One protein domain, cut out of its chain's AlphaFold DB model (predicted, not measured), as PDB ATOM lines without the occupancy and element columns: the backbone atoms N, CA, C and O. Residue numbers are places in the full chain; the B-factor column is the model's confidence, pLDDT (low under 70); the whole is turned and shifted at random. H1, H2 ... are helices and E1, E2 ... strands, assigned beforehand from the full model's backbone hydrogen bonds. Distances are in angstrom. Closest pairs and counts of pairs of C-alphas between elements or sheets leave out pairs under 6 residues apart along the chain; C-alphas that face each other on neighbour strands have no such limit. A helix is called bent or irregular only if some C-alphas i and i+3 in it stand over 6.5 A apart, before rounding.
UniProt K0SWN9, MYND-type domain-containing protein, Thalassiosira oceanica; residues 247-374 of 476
ATOM      1  N   ASN A 247     241.683 250.568 105.227       76.19
ATOM      2  CA  ASN A 247     240.849 251.634 104.652       76.19
ATOM      3  C   ASN A 247     240.933 252.957 105.408       76.19
ATOM      4  O   ASN A 247     240.380 253.962 104.948       76.19
ATOM      5  N   ASP A 248     241.633 252.984 106.537       87.25
ATOM      6  CA  ASP A 248     241.961 254.209 107.241       87.25
ATOM      7  C   ASP A 248     243.025 254.966 106.448       87.25
ATOM      8  O   ASP A 248     244.231 254.794 106.609       87.25
ATOM      9  N   LEU A 249     242.556 255.780 105.508       87.44
ATOM     10  CA  LEU A 249     243.420 256.525 104.604       87.44
ATOM     11  C   LEU A 249     244.336 257.515 105.335       87.44
ATOM     12  O   LEU A 249     245.418 257.797 104.828       87.44
ATOM     13  N   ALA A 250     243.926 258.034 106.497       89.75
ATOM     14  CA  ALA A 250     244.779 258.895 107.313       89.75
ATOM     15  C   ALA A 250     245.964 258.094 107.875       89.75
ATOM     16  O   ALA A 250     247.117 258.492 107.711       89.75
ATOM     17  N   LEU A 251     245.682 256.908 108.419       90.44
ATOM     18  CA  LEU A 251     246.707 255.973 108.877       90.44
ATOM     19  C   LEU A 251     247.624 255.521 107.733       90.44
ATOM     20  O   LEU A 251     248.844 255.463 107.893       90.44
ATOM     21  N   LEU A 252     247.048 255.199 106.572       87.31
ATOM     22  CA  LEU A 252     247.797 254.793 105.383       87.31
ATOM     23  C   LEU A 252     248.708 255.919 104.883       87.31
ATOM     24  O   LEU A 252     249.832 255.651 104.443       87.31
ATOM     25  N   PHE A 253     248.248 257.169 104.975       91.06
ATOM     26  CA  PHE A 253     249.059 258.323 104.633       91.06
ATOM     27  C   PHE A 253     250.300 258.418 105.518       91.06
ATOM     28  O   PHE A 253     251.419 258.378 105.007       91.06
ATOM     29  N   ASP A 254     250.105 258.423 106.836       91.44
ATOM     30  CA  ASP A 254     251.195 258.589 107.803       91.44
ATOM     31  C   ASP A 254     252.158 257.407 107.877       91.44
ATOM     32  O   ASP A 254     253.298 257.574 108.296       91.44
ATOM     33  N   ARG A 255     251.731 256.208 107.475       86.62
ATOM     34  CA  ARG A 255     252.604 255.026 107.471       86.62
ATOM     35  C   ARG A 255     253.361 254.811 106.181       86.62
ATOM     36  O   ARG A 255     254.442 254.235 106.216       86.62
ATOM     37  N   LYS A 256     252.751 255.158 105.050       84.62
ATOM     38  CA  LYS A 256     253.269 254.780 103.732       84.62
ATOM     39  C   LYS A 256     253.356 255.962 102.779       84.62
ATOM     40  O   LYS A 256     254.378 256.127 102.139       84.62
ATOM     41  N   PHE A 257     252.316 256.785 102.644       86.44
ATOM     42  CA  PHE A 257     252.306 257.794 101.573       86.44
ATOM     43  C   PHE A 257     253.086 259.074 101.869       86.44
ATOM     44  O   PHE A 257     253.420 259.781 100.920       86.44
ATOM     45  N   PHE A 258     253.442 259.364 103.120       89.69
ATOM     46  CA  PHE A 258     254.309 260.510 103.408       89.69
ATOM     47  C   PHE A 258     255.688 260.375 102.730       89.69
ATOM     48  O   PHE A 258     256.248 261.374 102.288       89.69
ATOM     49  N   THR A 259     256.199 259.151 102.541       86.56
ATOM     50  CA  THR A 259     257.454 258.932 101.800       86.56
ATOM     51  C   THR A 259     257.305 259.259 100.315       86.56
ATOM     52  O   THR A 259     258.224 259.823  99.737       86.56
ATOM     53  N   VAL A 260     256.126 259.039  99.708       85.50
ATOM     54  CA  VAL A 260     255.828 259.517  98.337       85.50
ATOM     55  C   VAL A 260     255.935 261.018  98.249       85.50
ATOM     56  O   VAL A 260     256.441 261.533  97.254       85.50
ATOM     57  N   ALA A 261     255.380 261.710  99.245       89.06
ATOM     58  CA  ALA A 261     255.407 263.158  99.287       89.06
ATOM     59  C   ALA A 261     256.860 263.633  99.299       89.06
ATOM     60  O   ALA A 261     257.250 264.391  98.409       89.06
ATOM     61  N   ASN A 262     257.669 263.063 100.195       89.75
ATOM     62  CA  ASN A 262     259.093 263.370 100.313       89.75
ATOM     63  C   ASN A 262     259.862 263.065  99.018       89.75
ATOM     64  O   ASN A 262     260.592 263.925  98.529       89.75
ATOM     65  N   ASP A 263     259.631 261.901  98.404       84.69
ATOM     66  CA  ASP A 263     260.229 261.513  97.115       84.69
ATOM     67  C   ASP A 263     259.833 262.455  95.968       84.69
ATOM     68  O   ASP A 263     260.551 262.587  94.978       84.69
ATOM     69  N   SER A 264     258.668 263.095  96.083       83.81
ATOM     70  CA  SER A 264     258.161 264.069  95.113       83.81
ATOM     71  C   SER A 264     258.627 265.498  95.430       83.81
ATOM     72  O   SER A 264     258.159 266.439  94.797       83.81
ATOM     73  N   GLY A 265     259.512 265.698  96.411       90.06
ATOM     74  CA  GLY A 265     260.015 267.018  96.806       90.06
ATOM     75  C   GLY A 265     259.093 267.813  97.741       90.06
ATOM     76  O   GLY A 265     259.377 268.979  98.008       90.06
ATOM     77  N   LEU A 266     258.013 267.204  98.245       93.94
ATOM     78  CA  LEU A 266     257.168 267.759  99.305       93.94
ATOM     79  C   LEU A 266     257.646 267.203 100.649       93.94
ATOM     80  O   LEU A 266     257.300 266.079 101.000       93.94
ATOM     81  N   GLN A 267     258.442 267.964 101.396       94.88
ATOM     82  CA  GLN A 267     259.027 267.520 102.661       94.88
ATOM     83  C   GLN A 267     257.982 267.572 103.784       94.88
ATOM     84  O   GLN A 267     257.783 268.585 104.456       94.88
ATOM     85  N   VAL A 268     257.274 266.459 103.959       94.00
ATOM     86  CA  VAL A 268     256.263 266.241 104.994       94.00
ATOM     87  C   VAL A 268     256.922 265.620 106.230       94.00
ATOM     88  O   VAL A 268     257.690 264.663 106.129       94.00
ATOM     89  N   GLU A 269     256.570 266.125 107.416       92.81
ATOM     90  CA  GLU A 269     257.015 265.565 108.700       92.81
ATOM     91  C   GLU A 269     256.569 264.096 108.867       92.81
ATOM     92  O   GLU A 269     255.440 263.740 108.519       92.81
ATOM     93  N   ASP A 270     257.436 263.237 109.413       91.25
ATOM     94  CA  ASP A 270     257.162 261.808 109.617       91.25
ATOM     95  C   ASP A 270     256.303 261.567 110.870       91.25
ATOM     96  O   ASP A 270     256.748 261.740 112.007       91.25
ATOM     97  N   PHE A 271     255.054 261.140 110.657       89.88
ATOM     98  CA  PHE A 271     254.101 260.799 111.721       89.88
ATOM     99  C   PHE A 271     253.896 259.282 111.869       89.88
ATOM    100  O   PHE A 271     252.987 258.852 112.575       89.88
ATOM    101  N   SER A 272     254.737 258.438 111.267       85.00
ATOM    102  CA  SER A 272     254.594 256.974 111.287       85.00
ATOM    103  C   SER A 272     254.561 256.376 112.701       85.00
ATOM    104  O   SER A 272     253.846 255.400 112.954       85.00
ATOM    105  N   ALA A 273     255.272 256.998 113.648       83.25
ATOM    106  CA  ALA A 273     255.289 256.611 115.057       83.25
ATOM    107  C   ALA A 273     254.024 257.024 115.834       83.25
ATOM    108  O   ALA A 273     253.787 256.502 116.923       83.25
ATOM    109  N   ARG A 274     253.233 257.974 115.321       84.81
ATOM    110  CA  ARG A 274     251.978 258.477 115.914       84.81
ATOM    111  C   ARG A 274     250.993 258.862 114.806       84.81
ATOM    112  O   ARG A 274     250.685 260.046 114.647       84.81
ATOM    113  N   PRO A 275     250.541 257.877 114.020       88.69
ATOM    114  CA  PRO A 275     249.763 258.152 112.831       88.69
ATOM    115  C   PRO A 275     248.383 258.679 113.209       88.69
ATOM    116  O   PRO A 275     247.848 258.376 114.279       88.69
ATOM    117  N   ALA A 276     247.786 259.442 112.307       89.44
ATOM    118  CA  ALA A 276     246.418 259.866 112.460       89.44
ATOM    119  C   ALA A 276     245.443 258.717 112.216       89.44
ATOM    120  O   ALA A 276     245.691 257.811 111.419       89.44
ATOM    121  N   LEU A 277     244.314 258.781 112.915       89.12
ATOM    122  CA  LEU A 277     243.267 257.770 112.854       89.12
ATOM    123  C   LEU A 277     241.956 258.402 112.429       89.12
ATOM    124  O   LEU A 277     241.616 259.511 112.847       89.12
ATOM    125  N   THR A 278     241.218 257.664 111.612       87.31
ATOM    126  CA  THR A 278     239.927 258.084 111.086       87.31
ATOM    127  C   THR A 278     238.804 257.564 111.982       87.31
ATOM    128  O   THR A 278     238.712 256.366 112.228       87.31
ATOM    129  N   PHE A 279     237.894 258.417 112.434       84.38
ATOM    130  CA  PHE A 279     236.742 258.068 113.270       84.38
ATOM    131  C   PHE A 279     235.444 258.494 112.585       84.38
ATOM    132  O   PHE A 279     235.399 259.520 111.913       84.38
ATOM    133  N   MET A 280     234.383 257.702 112.740       71.31
ATOM    134  CA  MET A 280     233.052 258.087 112.264       71.31
ATOM    135  C   MET A 280     232.316 258.860 113.360       71.31
ATOM    136  O   MET A 280     232.349 258.447 114.518       71.31
ATOM    137  N   VAL A 281     231.646 259.944 112.970       72.56
ATOM    138  CA  VAL A 281     230.714 260.720 113.795       72.56
ATOM    139  C   VAL A 281     229.322 260.498 113.232       72.56
ATOM    140  O   VAL A 281     229.065 260.915 112.101       72.56
ATOM    141  N   GLU A 282     228.463 259.812 113.992       61.31
ATOM    142  CA  GLU A 282     227.020 259.672 113.715       61.31
ATOM    143  C   GLU A 282     226.683 259.546 112.216       61.31
ATOM    144  O   GLU A 282     225.902 260.313 111.662       61.31
ATOM    145  N   ASN A 283     227.345 258.603 111.530       51.38
ATOM    146  CA  ASN A 283     227.124 258.226 110.125       51.38
ATOM    147  C   ASN A 283     227.329 259.271 109.022       51.38
ATOM    148  O   ASN A 283     227.154 258.943 107.849       51.38
ATOM    149  N   THR A 284     227.694 260.503 109.344       53.75
ATOM    150  CA  THR A 284     227.681 261.594 108.357       53.75
ATOM    151  C   THR A 284     229.068 262.138 108.096       53.75
ATOM    152  O   THR A 284     229.436 262.360 106.942       53.75
ATOM    153  N   ASN A 285     229.860 262.291 109.157       64.25
ATOM    154  CA  ASN A 285     231.148 262.954 109.085       64.25
ATOM    155  C   ASN A 285     232.272 262.039 109.549       64.25
ATOM    156  O   ASN A 285     232.145 261.228 110.466       64.25
ATOM    157  N   VAL A 286     233.405 262.189 108.877       78.19
ATOM    158  CA  VAL A 286     234.628 261.474 109.189       78.19
ATOM    159  C   VAL A 286     235.561 262.449 109.873       78.19
ATOM    160  O   VAL A 286     235.964 263.425 109.253       78.19
ATOM    161  N   VAL A 287     235.946 262.172 111.113       79.38
ATOM    162  CA  VAL A 287     236.922 262.999 111.816       79.38
ATOM    163  C   VAL A 287     238.259 262.297 111.884       79.38
ATOM    164  O   VAL A 287     238.336 261.118 112.211       79.38
ATOM    165  N   VAL A 288     239.324 263.029 111.578       80.56
ATOM    166  CA  VAL A 288     240.688 262.529 111.744       80.56
ATOM    167  C   VAL A 288     241.318 263.148 112.983       80.56
ATOM    168  O   VAL A 288     241.321 264.370 113.131       80.56
ATOM    169  N   GLU A 289     241.871 262.310 113.860       82.81
ATOM    170  CA  GLU A 289     242.650 262.744 115.021       82.81
ATOM    171  C   GLU A 289     244.140 262.746 114.661       82.81
ATOM    172  O   GLU A 289     244.750 261.692 114.506       82.81
ATOM    173  N   GLY A 290     244.738 263.933 114.529       72.38
ATOM    174  CA  GLY A 290     246.126 264.100 114.083       72.38
ATOM    175  C   GLY A 290     247.196 263.838 115.148       72.38
ATOM    176  O   GLY A 290     248.007 264.733 115.368       72.38
ATOM    177  N   GLY A 291     247.169 262.678 115.823       65.19
ATOM    178  CA  GLY A 291     248.220 262.083 116.679       65.19
ATOM    179  C   GLY A 291     248.933 262.992 117.700       65.19
ATOM    180  O   GLY A 291     248.792 262.833 118.913       65.19
ATOM    181  N   SER A 292     249.741 263.937 117.222       56.69
ATOM    182  CA  SER A 292     250.553 264.876 118.000       56.69
ATOM    183  C   SER A 292     249.826 266.173 118.393       56.69
ATOM    184  O   SER A 292     250.063 266.679 119.490       56.69
ATOM    185  N   VAL A 293     248.916 266.697 117.562       60.03
ATOM    186  CA  VAL A 293     248.415 268.087 117.706       60.03
ATOM    187  C   VAL A 293     247.031 268.182 118.373       60.03
ATOM    188  O   VAL A 293     246.524 269.278 118.586       60.03
ATOM    189  N   LYS A 294     246.385 267.056 118.727       66.69
ATOM    190  CA  LYS A 294     244.962 267.012 119.159       66.69
ATOM    191  C   LYS A 294     244.025 267.827 118.249       66.69
ATOM    192  O   LYS A 294     243.011 268.361 118.694       66.69
ATOM    193  N   ARG A 295     244.388 267.977 116.978       81.38
ATOM    194  CA  ARG A 295     243.582 268.707 116.010       81.38
ATOM    195  C   ARG A 295     242.641 267.719 115.345       81.38
ATOM    196  O   ARG A 295     243.080 266.656 114.901       81.38
ATOM    197  N   HIS A 296     241.368 268.084 115.309       84.88
ATOM    198  CA  HIS A 296     240.346 267.362 114.572       84.88
ATOM    199  C   HIS A 296     240.255 267.932 113.161       84.88
ATOM    200  O   HIS A 296     240.293 269.149 112.963       84.88
ATOM    201  N   TRP A 297     240.134 267.038 112.189       86.88
ATOM    202  CA  TRP A 297     239.909 267.393 110.794       86.88
ATOM    203  C   TRP A 297     238.535 266.897 110.369       86.88
ATOM    204  O   TRP A 297     238.217 265.756 110.686       86.88
ATOM    205  N   PRO A 298     237.744 267.693 109.630       85.50
ATOM    206  CA  PRO A 298     236.379 267.326 109.241       85.50
ATOM    207  C   PRO A 298     236.316 266.222 108.175       85.50
ATOM    208  O   PRO A 298     235.230 265.767 107.824       85.50
ATOM    209  N   SER A 299     237.460 265.836 107.604       88.00
ATOM    210  CA  SER A 299     237.578 264.716 106.676       88.00
ATOM    211  C   SER A 299     239.028 264.241 106.561       88.00
ATOM    212  O   SER A 299     239.972 264.968 106.886       88.00
ATOM    213  N   VAL A 300     239.208 263.029 106.025       89.19
ATOM    214  CA  VAL A 300     240.525 262.523 105.597       89.19
ATOM    215  C   VAL A 300     241.167 263.457 104.573       89.19
ATOM    216  O   VAL A 300     242.361 263.720 104.653       89.19
ATOM    217  N   GLU A 301     240.383 263.977 103.626       91.31
ATOM    218  CA  GLU A 301     240.900 264.890 102.604       91.31
ATOM    219  C   GLU A 301     241.459 266.164 103.227       91.31
ATOM    220  O   GLU A 301     242.576 266.554 102.906       91.31
ATOM    221  N   ALA A 302     240.721 266.774 104.158       91.00
ATOM    222  CA  ALA A 302     241.157 267.984 104.843       91.00
ATOM    223  C   ALA A 302     242.463 267.753 105.617       91.00
ATOM    224  O   ALA A 302     243.362 268.590 105.571       91.00
ATOM    225  N   TYR A 303     242.587 266.600 106.285       93.75
ATOM    226  CA  TYR A 303     243.816 266.213 106.973       93.75
ATOM    227  C   TYR A 303     245.007 266.084 106.017       93.75
ATOM    228  O   TYR A 303     246.054 266.697 106.233       93.75
ATOM    229  N   VAL A 304     244.846 265.298 104.948       92.31
ATOM    230  CA  VAL A 304     245.925 265.015 103.994       92.31
ATOM    231  C   VAL A 304     246.323 266.277 103.232       92.31
ATOM    232  O   VAL A 304     247.513 266.557 103.116       92.31
ATOM    233  N   ARG A 305     245.354 267.084 102.777       94.62
ATOM    234  CA  ARG A 305     245.628 268.379 102.135       94.62
ATOM    235  C   ARG A 305     246.418 269.291 103.055       94.62
ATOM    236  O   ARG A 305     247.463 269.772 102.644       94.62
ATOM    237  N   HIS A 306     246.006 269.439 104.314       94.38
ATOM    238  CA  HIS A 306     246.759 270.262 105.253       94.38
ATOM    239  C   HIS A 306     248.203 269.787 105.437       94.38
ATOM    240  O   HIS A 306     249.117 270.612 105.466       94.38
ATOM    241  N   ARG A 307     248.426 268.471 105.550       94.44
ATOM    242  CA  ARG A 307     249.777 267.898 105.666       94.44
ATOM    243  C   ARG A 307     250.640 268.198 104.444       94.44
ATOM    244  O   ARG A 307     251.815 268.502 104.603       94.44
ATOM    245  N   LEU A 308     250.057 268.130 103.253       95.25
ATOM    246  CA  LEU A 308     250.738 268.388 101.985       95.25
ATOM    247  C   LEU A 308     250.947 269.888 101.698       95.25
ATOM    248  O   LEU A 308     251.930 270.266 101.068       95.25
ATOM    249  N   GLU A 309     250.033 270.745 102.146       95.75
ATOM    250  CA  GLU A 309     250.123 272.208 102.031       95.75
ATOM    251  C   GLU A 309     251.118 272.804 103.028       95.75
ATOM    252  O   GLU A 309     251.770 273.795 102.721       95.75
ATOM    253  N   SER A 310     251.263 272.183 104.203       94.38
ATOM    254  CA  SER A 310     252.228 272.602 105.229       94.38
ATOM    255  C   SER A 310     253.630 272.019 105.014       94.38
ATOM    256  O   SER A 310     254.507 272.243 105.843       94.38
ATOM    257  N   ALA A 311     253.829 271.233 103.950       96.25
ATOM    258  CA  ALA A 311     255.109 270.618 103.626       96.25
ATOM    259  C   ALA A 311     256.128 271.675 103.186       96.25
ATOM    260  O   ALA A 311     255.796 272.573 102.408       96.25
ATOM    261  N   GLU A 312     257.374 271.541 103.635       97.00
ATOM    262  CA  GLU A 312     258.470 272.358 103.116       97.00
ATOM    263  C   GLU A 312     258.765 271.940 101.666       97.00
ATOM    264  O   GLU A 312     258.759 270.754 101.325       97.00
ATOM    265  N   LEU A 313     258.953 272.916 100.777       97.31
ATOM    266  CA  LEU A 313     259.202 272.640  99.365       97.31
ATOM    267  C   LEU A 313     260.694 272.476  99.118       97.31
ATOM    268  O   LEU A 313     261.497 273.318  99.523       97.31
ATOM    269  N   HIS A 314     261.062 271.419  98.393       95.12
ATOM    270  CA  HIS A 314     262.419 271.296  97.882       95.12
ATOM    271  C   HIS A 314     262.760 272.509  96.989       95.12
ATOM    272  O   HIS A 314     261.918 272.893  96.177       95.12
ATOM    273  N   PRO A 315     263.976 273.088  97.063       95.94
ATOM    274  CA  PRO A 315     264.338 274.291  96.302       95.94
ATOM    275  C   PRO A 315     264.145 274.189  94.782       95.94
ATOM    276  O   PRO A 315     263.889 275.192  94.122       95.94
ATOM    277  N   ASP A 316     264.250 272.976  94.238       93.38
ATOM    278  CA  ASP A 316     264.078 272.703  92.805       93.38
ATOM    279  C   ASP A 316     262.608 272.553  92.373       93.38
ATOM    280  O   ASP A 316     262.343 272.327  91.194       93.38
ATOM    281  N   LEU A 317     261.654 272.630  93.306       92.06
ATOM    282  CA  LEU A 317     260.235 272.416  93.043       92.06
ATOM    283  C   LEU A 317     259.488 273.753  93.030       92.06
ATOM    284  O   LEU A 317     259.384 274.433  94.051       92.06
ATOM    285  N   SER A 318     258.928 274.127  91.880       94.75
ATOM    286  CA  SER A 318     258.073 275.319  91.791       94.75
ATOM    287  C   SER A 318     256.733 275.116  92.513       94.75
ATOM    288  O   SER A 318     256.255 273.990  92.642       94.75
ATOM    289  N   GLU A 319     256.066 276.196  92.937       96.50
ATOM    290  CA  GLU A 319     254.748 276.097  93.597       96.50
ATOM    291  C   GLU A 319     253.692 275.433  92.690       96.50
ATOM    292  O   GLU A 319     252.872 274.642  93.156       96.50
ATOM    293  N   ASP A 320     253.747 275.681  91.376       94.31
ATOM    294  CA  ASP A 320     252.851 275.049  90.401       94.31
ATOM    295  C   ASP A 320     253.113 273.539  90.265       94.31
ATOM    296  O   ASP A 320     252.185 272.755  90.047       94.31
ATOM    297  N   GLU A 321     254.373 273.104  90.367       90.19
ATOM    298  CA  GLU A 321     254.731 271.682  90.428       90.19
ATOM    299  C   GLU A 321     254.307 271.061  91.753       90.19
ATOM    300  O   GLU A 321     253.702 269.989  91.751       90.19
ATOM    301  N   ALA A 322     254.538 271.760  92.865       93.00
ATOM    302  CA  ALA A 322     254.097 271.345  94.185       93.00
ATOM    303  C   ALA A 322     252.581 271.120  94.203       93.00
ATOM    304  O   ALA A 322     252.139 270.044  94.596       93.00
ATOM    305  N   ALA A 323     251.776 272.053  93.685       93.94
ATOM    306  CA  ALA A 323     250.325 271.891  93.571       93.94
ATOM    307  C   ALA A 323     249.934 270.618  92.795       93.94
ATOM    308  O   ALA A 323     249.111 269.834  93.273       93.94
ATOM    309  N   ARG A 324     250.588 270.344  91.654       88.62
ATOM    310  CA  ARG A 324     250.375 269.097  90.893       88.62
ATOM    311  C   ARG A 324     250.747 267.855  91.700       88.62
ATOM    312  O   ARG A 324     250.034 266.858  91.632       88.62
ATOM    313  N   HIS A 325     251.838 267.906  92.463       88.62
ATOM    314  CA  HIS A 325     252.281 266.796  93.306       88.62
ATOM    315  C   HIS A 325     251.289 266.530  94.446       88.62
ATOM    316  O   HIS A 325     250.961 265.372  94.709       88.62
ATOM    317  N   ARG A 326     250.753 267.585  95.079       93.50
ATOM    318  CA  ARG A 326     249.727 267.478  96.130       93.50
ATOM    319  C   ARG A 326     248.468 266.780  95.596       93.50
ATOM    320  O   ARG A 326     248.003 265.812  96.202       93.50
ATOM    321  N   ASP A 327     247.973 267.205  94.433       90.12
ATOM    322  CA  ASP A 327     246.804 266.600  93.780       90.12
ATOM    323  C   ASP A 327     247.059 265.144  93.359       90.12
ATOM    324  O   ASP A 327     246.232 264.265  93.615       90.12
ATOM    325  N   PHE A 328     248.230 264.872  92.773       87.25
ATOM    326  CA  PHE A 328     248.656 263.523  92.404       87.25
ATOM    327  C   PHE A 328     248.634 262.576  93.616       87.25
ATOM    328  O   PHE A 328     248.058 261.488  93.539       87.25
ATOM    329  N   ILE A 329     249.219 262.977  94.751       86.31
ATOM    330  CA  ILE A 329     249.278 262.144  95.965       86.31
ATOM    331  C   ILE A 329     247.872 261.852  96.490       86.31
ATOM    332  O   ILE A 329     247.563 260.697  96.807       86.31
ATOM    333  N   TRP A 330     247.009 262.869  96.544       90.25
ATOM    334  CA  TRP A 330     245.626 262.694  96.972       90.25
ATOM    335  C   TRP A 330     244.864 261.724  96.067       90.25
ATOM    336  O   TRP A 330     244.222 260.804  96.574       90.25
ATOM    337  N   GLU A 331     244.962 261.860  94.740       85.19
ATOM    338  CA  GLU A 331     244.267 260.959  93.816       85.19
ATOM    339  C   GLU A 331     244.738 259.509  93.990       85.19
ATOM    340  O   GLU A 331     243.924 258.575  94.019       85.19
ATOM    341  N   VAL A 332     246.046 259.293  94.171       80.31
ATOM    342  CA  VAL A 332     246.574 257.948  94.414       80.31
ATOM    343  C   VAL A 332     246.018 257.376  95.718       80.31
ATOM    344  O   VAL A 332     245.545 256.233  95.700       80.31
ATOM    345  N   LEU A 333     246.025 258.144  96.810       82.50
ATOM    346  CA  LEU A 333     245.505 257.720  98.111       82.50
ATOM    347  C   LEU A 333     243.992 257.453  98.058       82.50
ATOM    348  O   LEU A 333     243.532 256.394  98.477       82.50
ATOM    349  N   ALA A 334     243.212 258.356  97.464       83.00
ATOM    350  CA  ALA A 334     241.770 258.198  97.284       83.00
ATOM    351  C   ALA A 334     241.433 256.954  96.443       83.00
ATOM    352  O   ALA A 334     240.442 256.266  96.699       83.00
ATOM    353  N   SER A 335     242.297 256.604  95.482       77.38
ATOM    354  CA  SER A 335     242.162 255.378  94.695       77.38
ATOM    355  C   SER A 335     242.473 254.093  95.477       77.38
ATOM    356  O   SER A 335     242.164 253.008  94.964       77.38
ATOM    357  N   GLN A 336     243.078 254.191  96.673       73.81
ATOM    358  CA  GLN A 336     243.329 253.055  97.570       73.81
ATOM    359  C   GLN A 336     242.114 252.648  98.384       73.81
ATOM    360  O   GLN A 336     242.127 251.531  98.894       73.81
ATOM    361  N   LYS A 337     241.058 253.478  98.461       69.44
ATOM    362  CA  LYS A 337     239.804 253.050  99.091       69.44
ATOM    363  C   LYS A 337     239.402 251.715  98.488       69.44
ATOM    364  O   LYS A 337     239.114 251.622  97.285       69.44
ATOM    365  N   LEU A 338     239.403 250.679  99.319       55.53
ATOM    366  CA  LEU A 338     238.905 249.383  98.924       55.53
ATOM    367  C   LEU A 338     237.412 249.586  98.728       55.53
ATOM    368  O   LEU A 338     236.658 249.610  99.696       55.53
ATOM    369  N   LYS A 339     236.961 249.751  97.475       56.75
ATOM    370  CA  LYS A 339     235.553 249.493  97.154       56.75
ATOM    371  C   LYS A 339     235.283 248.126  97.746       56.75
ATOM    372  O   LYS A 339     236.024 247.230  97.341       56.75
ATOM    373  N   GLN A 340     234.354 248.027  98.709       49.44
ATOM    374  CA  GLN A 340     233.997 246.781  99.392       49.44
ATOM    375  C   GLN A 340     234.128 245.653  98.382       49.44
ATOM    376  O   GLN A 340     233.333 245.538  97.448       49.44
ATOM    377  N   ILE A 341     235.239 244.921  98.472       44.94
ATOM    378  CA  ILE A 341     235.413 243.736  97.656       44.94
ATOM    379  C   ILE A 341     234.312 242.875  98.216       44.94
ATOM    380  O   ILE A 341     234.324 242.647  99.425       44.94
ATOM    381  N   GLY A 342     233.301 242.557  97.401       44.22
ATOM    382  CA  GLY A 342     232.188 241.738  97.858       44.22
ATOM    383  C   GLY A 342     232.802 240.577  98.621       44.22
ATOM    384  O   GLY A 342     233.561 239.817  98.020       44.22
ATOM    385  N   LEU A 343     232.579 240.545  99.941       44.62
ATOM    386  CA  LEU A 343     233.269 239.720 100.949       44.62
ATOM    387  C   LEU A 343     232.947 238.226 100.789       44.62
ATOM    388  O   LEU A 343     232.895 237.459 101.742       44.62
ATOM    389  N   ALA A 344     232.643 237.822  99.565       42.97
ATOM    390  CA  ALA A 344     232.230 236.501  99.205       42.97
ATOM    391  C   ALA A 344     233.437 235.557  99.160       42.97
ATOM    392  O   ALA A 344     233.234 234.383  99.406       42.97
ATOM    393  N   THR A 345     234.665 236.021  98.905       42.47
ATOM    394  CA  THR A 345     235.869 235.168  98.858       42.47
ATOM    395  C   THR A 345     236.701 235.256 100.138       42.47
ATOM    396  O   THR A 345     236.882 236.334 100.697       42.47
ATOM    397  N   SER A 346     237.206 234.099 100.566       46.47
ATOM    398  CA  SER A 346     238.039 233.863 101.753       46.47
ATOM    399  C   SER A 346     239.196 234.816 101.934       46.47
ATOM    400  O   SER A 346     239.777 235.235 100.951       46.47
ATOM    401  N   SER A 347     239.548 235.124 103.175       50.72
ATOM    402  CA  SER A 347     240.423 236.226 103.538       50.72
ATOM    403  C   SER A 347     241.924 235.921 103.491       50.72
ATOM    404  O   SER A 347     242.624 236.473 102.662       50.72
ATOM    405  N   ALA A 348     242.469 235.090 104.367       41.06
ATOM    406  CA  ALA A 348     243.910 234.969 104.603       41.06
ATOM    407  C   ALA A 348     244.766 234.670 103.351       41.06
ATOM    408  O   ALA A 348     245.721 235.405 103.097       41.06
ATOM    409  N   ASP A 349     244.410 233.669 102.534       40.44
ATOM    410  CA  ASP A 349     245.184 233.317 101.326       40.44
ATOM    411  C   ASP A 349     244.936 234.281 100.162       40.44
ATOM    412  O   ASP A 349     245.873 234.640  99.443       40.44
ATOM    413  N   THR A 350     243.711 234.809 100.031       50.72
ATOM    414  CA  THR A 350     243.501 235.909  99.092       50.72
ATOM    415  C   THR A 350     244.232 237.152  99.539       50.72
ATOM    416  O   THR A 350     244.510 237.942  98.663       50.72
ATOM    417  N   TRP A 351     244.577 237.364 100.816       46.53
ATOM    418  CA  TRP A 351     245.149 238.636 101.259       46.53
ATOM    419  C   TRP A 351     246.635 238.801 100.963       46.53
ATOM    420  O   TRP A 351     247.021 239.911 100.621       46.53
ATOM    421  N   ALA A 352     247.466 237.758 101.030       50.41
ATOM    422  CA  ALA A 352     248.852 237.851 100.547       50.41
ATOM    423  C   ALA A 352     248.883 238.002  99.015       50.41
ATOM    424  O   ALA A 352     249.637 238.805  98.457       50.41
ATOM    425  N   GLU A 353     247.998 237.279  98.325       49.28
ATOM    426  CA  GLU A 353     247.751 237.480  96.899       49.28
ATOM    427  C   GLU A 353     247.139 238.855  96.611       49.28
ATOM    428  O   GLU A 353     247.451 239.460  95.588       49.28
ATOM    429  N   TYR A 354     246.322 239.385  97.521       51.75
ATOM    430  CA  TYR A 354     245.651 240.672  97.432       51.75
ATOM    431  C   TYR A 354     246.627 241.790  97.702       51.75
ATOM    432  O   TYR A 354     246.518 242.802  97.051       51.75
ATOM    433  N   GLU A 355     247.554 241.649  98.641       54.31
ATOM    434  CA  GLU A 355     248.587 242.632  98.938       54.31
ATOM    435  C   GLU A 355     249.490 242.760  97.721       54.31
ATOM    436  O   GLU A 355     249.547 243.834  97.131       54.31
ATOM    437  N   LYS A 356     249.978 241.634  97.182       60.31
ATOM    438  CA  LYS A 356     250.669 241.597  95.882       60.31
ATOM    439  C   LYS A 356     249.815 242.155  94.739       60.31
ATOM    440  O   LYS A 356     250.305 242.855  93.851       60.31
ATOM    441  N   TYR A 357     248.521 241.852  94.706       54.06
ATOM    442  CA  TYR A 357     247.596 242.346  93.683       54.06
ATOM    443  C   TYR A 357     247.283 243.834  93.838       54.06
ATOM    444  O   TYR A 357     247.149 244.532  92.833       54.06
ATOM    445  N   ALA A 358     247.157 244.320  95.064       56.59
ATOM    446  CA  ALA A 358     246.877 245.685  95.458       56.59
ATOM    447  C   ALA A 358     248.104 246.521  95.183       56.59
ATOM    448  O   ALA A 358     247.944 247.559  94.571       56.59
ATOM    449  N   GLU A 359     249.301 246.025  95.469       63.72
ATOM    450  CA  GLU A 359     250.586 246.582  95.056       63.72
ATOM    451  C   GLU A 359     250.729 246.612  93.539       63.72
ATOM    452  O   GLU A 359     251.040 247.649  92.958       63.72
ATOM    453  N   LYS A 360     250.412 245.519  92.836       65.38
ATOM    454  CA  LYS A 360     250.444 245.484  91.365       65.38
ATOM    455  C   LYS A 360     249.426 246.448  90.751       65.38
ATOM    456  O   LYS A 360     249.716 247.130  89.758       65.38
ATOM    457  N   LYS A 361     248.221 246.530  91.322       66.94
ATOM    458  CA  LYS A 361     247.180 247.484  90.926       66.94
ATOM    459  C   LYS A 361     247.555 248.906  91.306       66.94
ATOM    460  O   LYS A 361     247.299 249.786  90.493       66.94
ATOM    461  N   LEU A 362     248.164 249.124  92.461       65.94
ATOM    462  CA  LEU A 362     248.685 250.395  92.946       65.94
ATOM    463  C   LEU A 362     249.783 250.857  92.002       65.94
ATOM    464  O   LEU A 362     249.646 251.932  91.454       65.94
ATOM    465  N   GLY A 363     250.754 250.021  91.645       68.94
ATOM    466  CA  GLY A 363     251.768 250.325  90.636       68.94
ATOM    467  C   GLY A 363     251.163 250.645  89.265       68.94
ATOM    468  O   GLY A 363     251.573 251.593  88.596       68.94
ATOM    469  N   LYS A 364     250.136 249.903  88.819       70.94
ATOM    470  CA  LYS A 364     249.414 250.223  87.570       70.94
ATOM    471  C   LYS A 364     248.639 251.545  87.664       70.94
ATOM    472  O   LYS A 364     248.611 252.275  86.672       70.94
ATOM    473  N   LYS A 365     248.011 251.834  88.807       70.88
ATOM    474  CA  LYS A 365     247.275 253.073  89.092       70.88
ATOM    475  C   LYS A 365     248.238 254.253  89.203       70.88
ATOM    476  O   LYS A 365     248.084 255.172  88.419       70.88
ATOM    477  N   LEU A 366     249.278 254.171  90.029       70.44
ATOM    478  CA  LEU A 366     250.403 255.107  90.121       70.44
ATOM    479  C   LEU A 366     250.927 255.471  88.734       70.44
ATOM    480  O   LEU A 366     250.929 256.636  88.374       70.44
ATOM    481  N   ARG A 367     251.255 254.482  87.889       76.81
ATOM    482  CA  ARG A 367     251.688 254.731  86.499       76.81
ATOM    483  C   ARG A 367     250.647 255.436  85.628       76.81
ATOM    484  O   ARG A 367     251.014 256.023  84.614       76.81
ATOM    485  N   ARG A 368     249.352 255.287  85.912       76.44
ATOM    486  CA  ARG A 368     248.266 255.957  85.179       76.44
ATOM    487  C   ARG A 368     248.085 257.391  85.675       76.44
ATOM    488  O   ARG A 368     248.025 258.288  84.843       76.44
ATOM    489  N   VAL A 369     248.030 257.590  86.991       71.69
ATOM    490  CA  VAL A 369     247.904 258.914  87.607       71.69
ATOM    491  C   VAL A 369     249.155 259.738  87.281       71.69
ATOM    492  O   VAL A 369     249.031 260.809  86.711       71.69
ATOM    493  N   ALA A 370     250.362 259.186  87.431       77.88
ATOM    494  CA  ALA A 370     251.618 259.877  87.107       77.88
ATOM    495  C   ALA A 370     251.671 260.332  85.639       77.88
ATOM    496  O   ALA A 370     252.070 261.453  85.348       77.88
ATOM    497  N   ARG A 371     251.168 259.508  84.704       81.50
ATOM    498  CA  ARG A 371     251.014 259.901  83.290       81.50
ATOM    499  C   ARG A 371     250.029 261.051  83.081       81.50
ATOM    500  O   ARG A 371     250.233 261.836  82.169       81.50
ATOM    501  N   THR A 372     248.976 261.127  83.889       81.69
ATOM    502  CA  THR A 372     247.963 262.193  83.814       81.69
ATOM    503  C   THR A 372     248.541 263.529  84.280       81.69
ATOM    504  O   THR A 372     248.260 264.554  83.673       81.69
ATOM    505  N   TYR A 373     249.420 263.499  85.286       77.88
ATOM    506  CA  TYR A 373     250.093 264.681  85.837       77.88
ATOM    507  C   TYR A 373     251.461 264.985  85.199       77.88
ATOM    508  O   TYR A 373     252.117 265.940  85.601       77.88
ATOM    509  N   ASN A 374     251.895 264.198  84.205       80.81
ATOM    510  CA  ASN A 374     253.228 264.279  83.593       80.81
ATOM    511  C   ASN A 374     254.380 264.215  84.624       80.81
ATOM    512  O   ASN A 374     255.346 264.969  84.547       80.81
TER     513      ASN A 374
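What this domain is: This is residues 247 to 374 of the 476 residues of the protein "MYND-type domain-containing protein" of Thalassiosira oceanica (UniProt K0SWN9). A short two-stranded hairpin, E1 and E2, packs on the first residues of H1 and H2 in a small bundle of three helices side by side, H1, H2 and H3. Long H4 folds back on H3, and residues 341 to 357 stick out as an arm. The printed part, 128 residues, is mostly helix, in the order H1 E1 E2 H2 H3 H4, with an antiparallel sheet. It is compact, with a radius of gyration of the C-alphas of 15.6 A and spans of 49 by 36 by 27 A.

How they stand to each other: E1, residues 277 to 281, and E2, residues 285 to 289, are antiparallel; N 279 and O 287 are within hydrogen-bond range at 2.7 A. The closest C-alphas of E2 and H2, residues 300 to 309, are those of Val 288 and Val 300, 6.1 A. H2 touches H1, residues 249 to 263, at a shallow tilt of 23 degrees, the same way; Ala 250 and Val 300 have the closest C-alphas, 5.8 A. H3, residues 319 to 334, forms a helical hairpin with H2 at 26 degrees; the closest C-alphas are those of Leu 308 and Arg 326, 6.0 A. H3 touches H4, residues 348 to 372, with residues 328 to 332 alone; the closest C-alphas are those of Val 332 and Leu 366, 6.4 A. H1 and H4 are apart. Every O i to N i+4 pair is within hydrogen-bond range in H2 and H3, against 8 of 11 in H1 and 19 of 21 in H4.

Where its parts are: H1 begins at C-alpha 249 (243.420, 256.525, 104.604) and is irregular: C-alphas 255 and 258 are 7.0 A apart. H3 measures 22.4 A. H4 measures 34.5 A, with a kink of 27 degrees near residue 356, and ends at C-alpha 372 (247.963, 262.193, 83.814).

The domain as a whole: The printed part has no cut. The links H1 to E1 and H3 to H4 are long. Residues 282 to 285, 291 to 294 and 337 to 363 have pLDDT under 70.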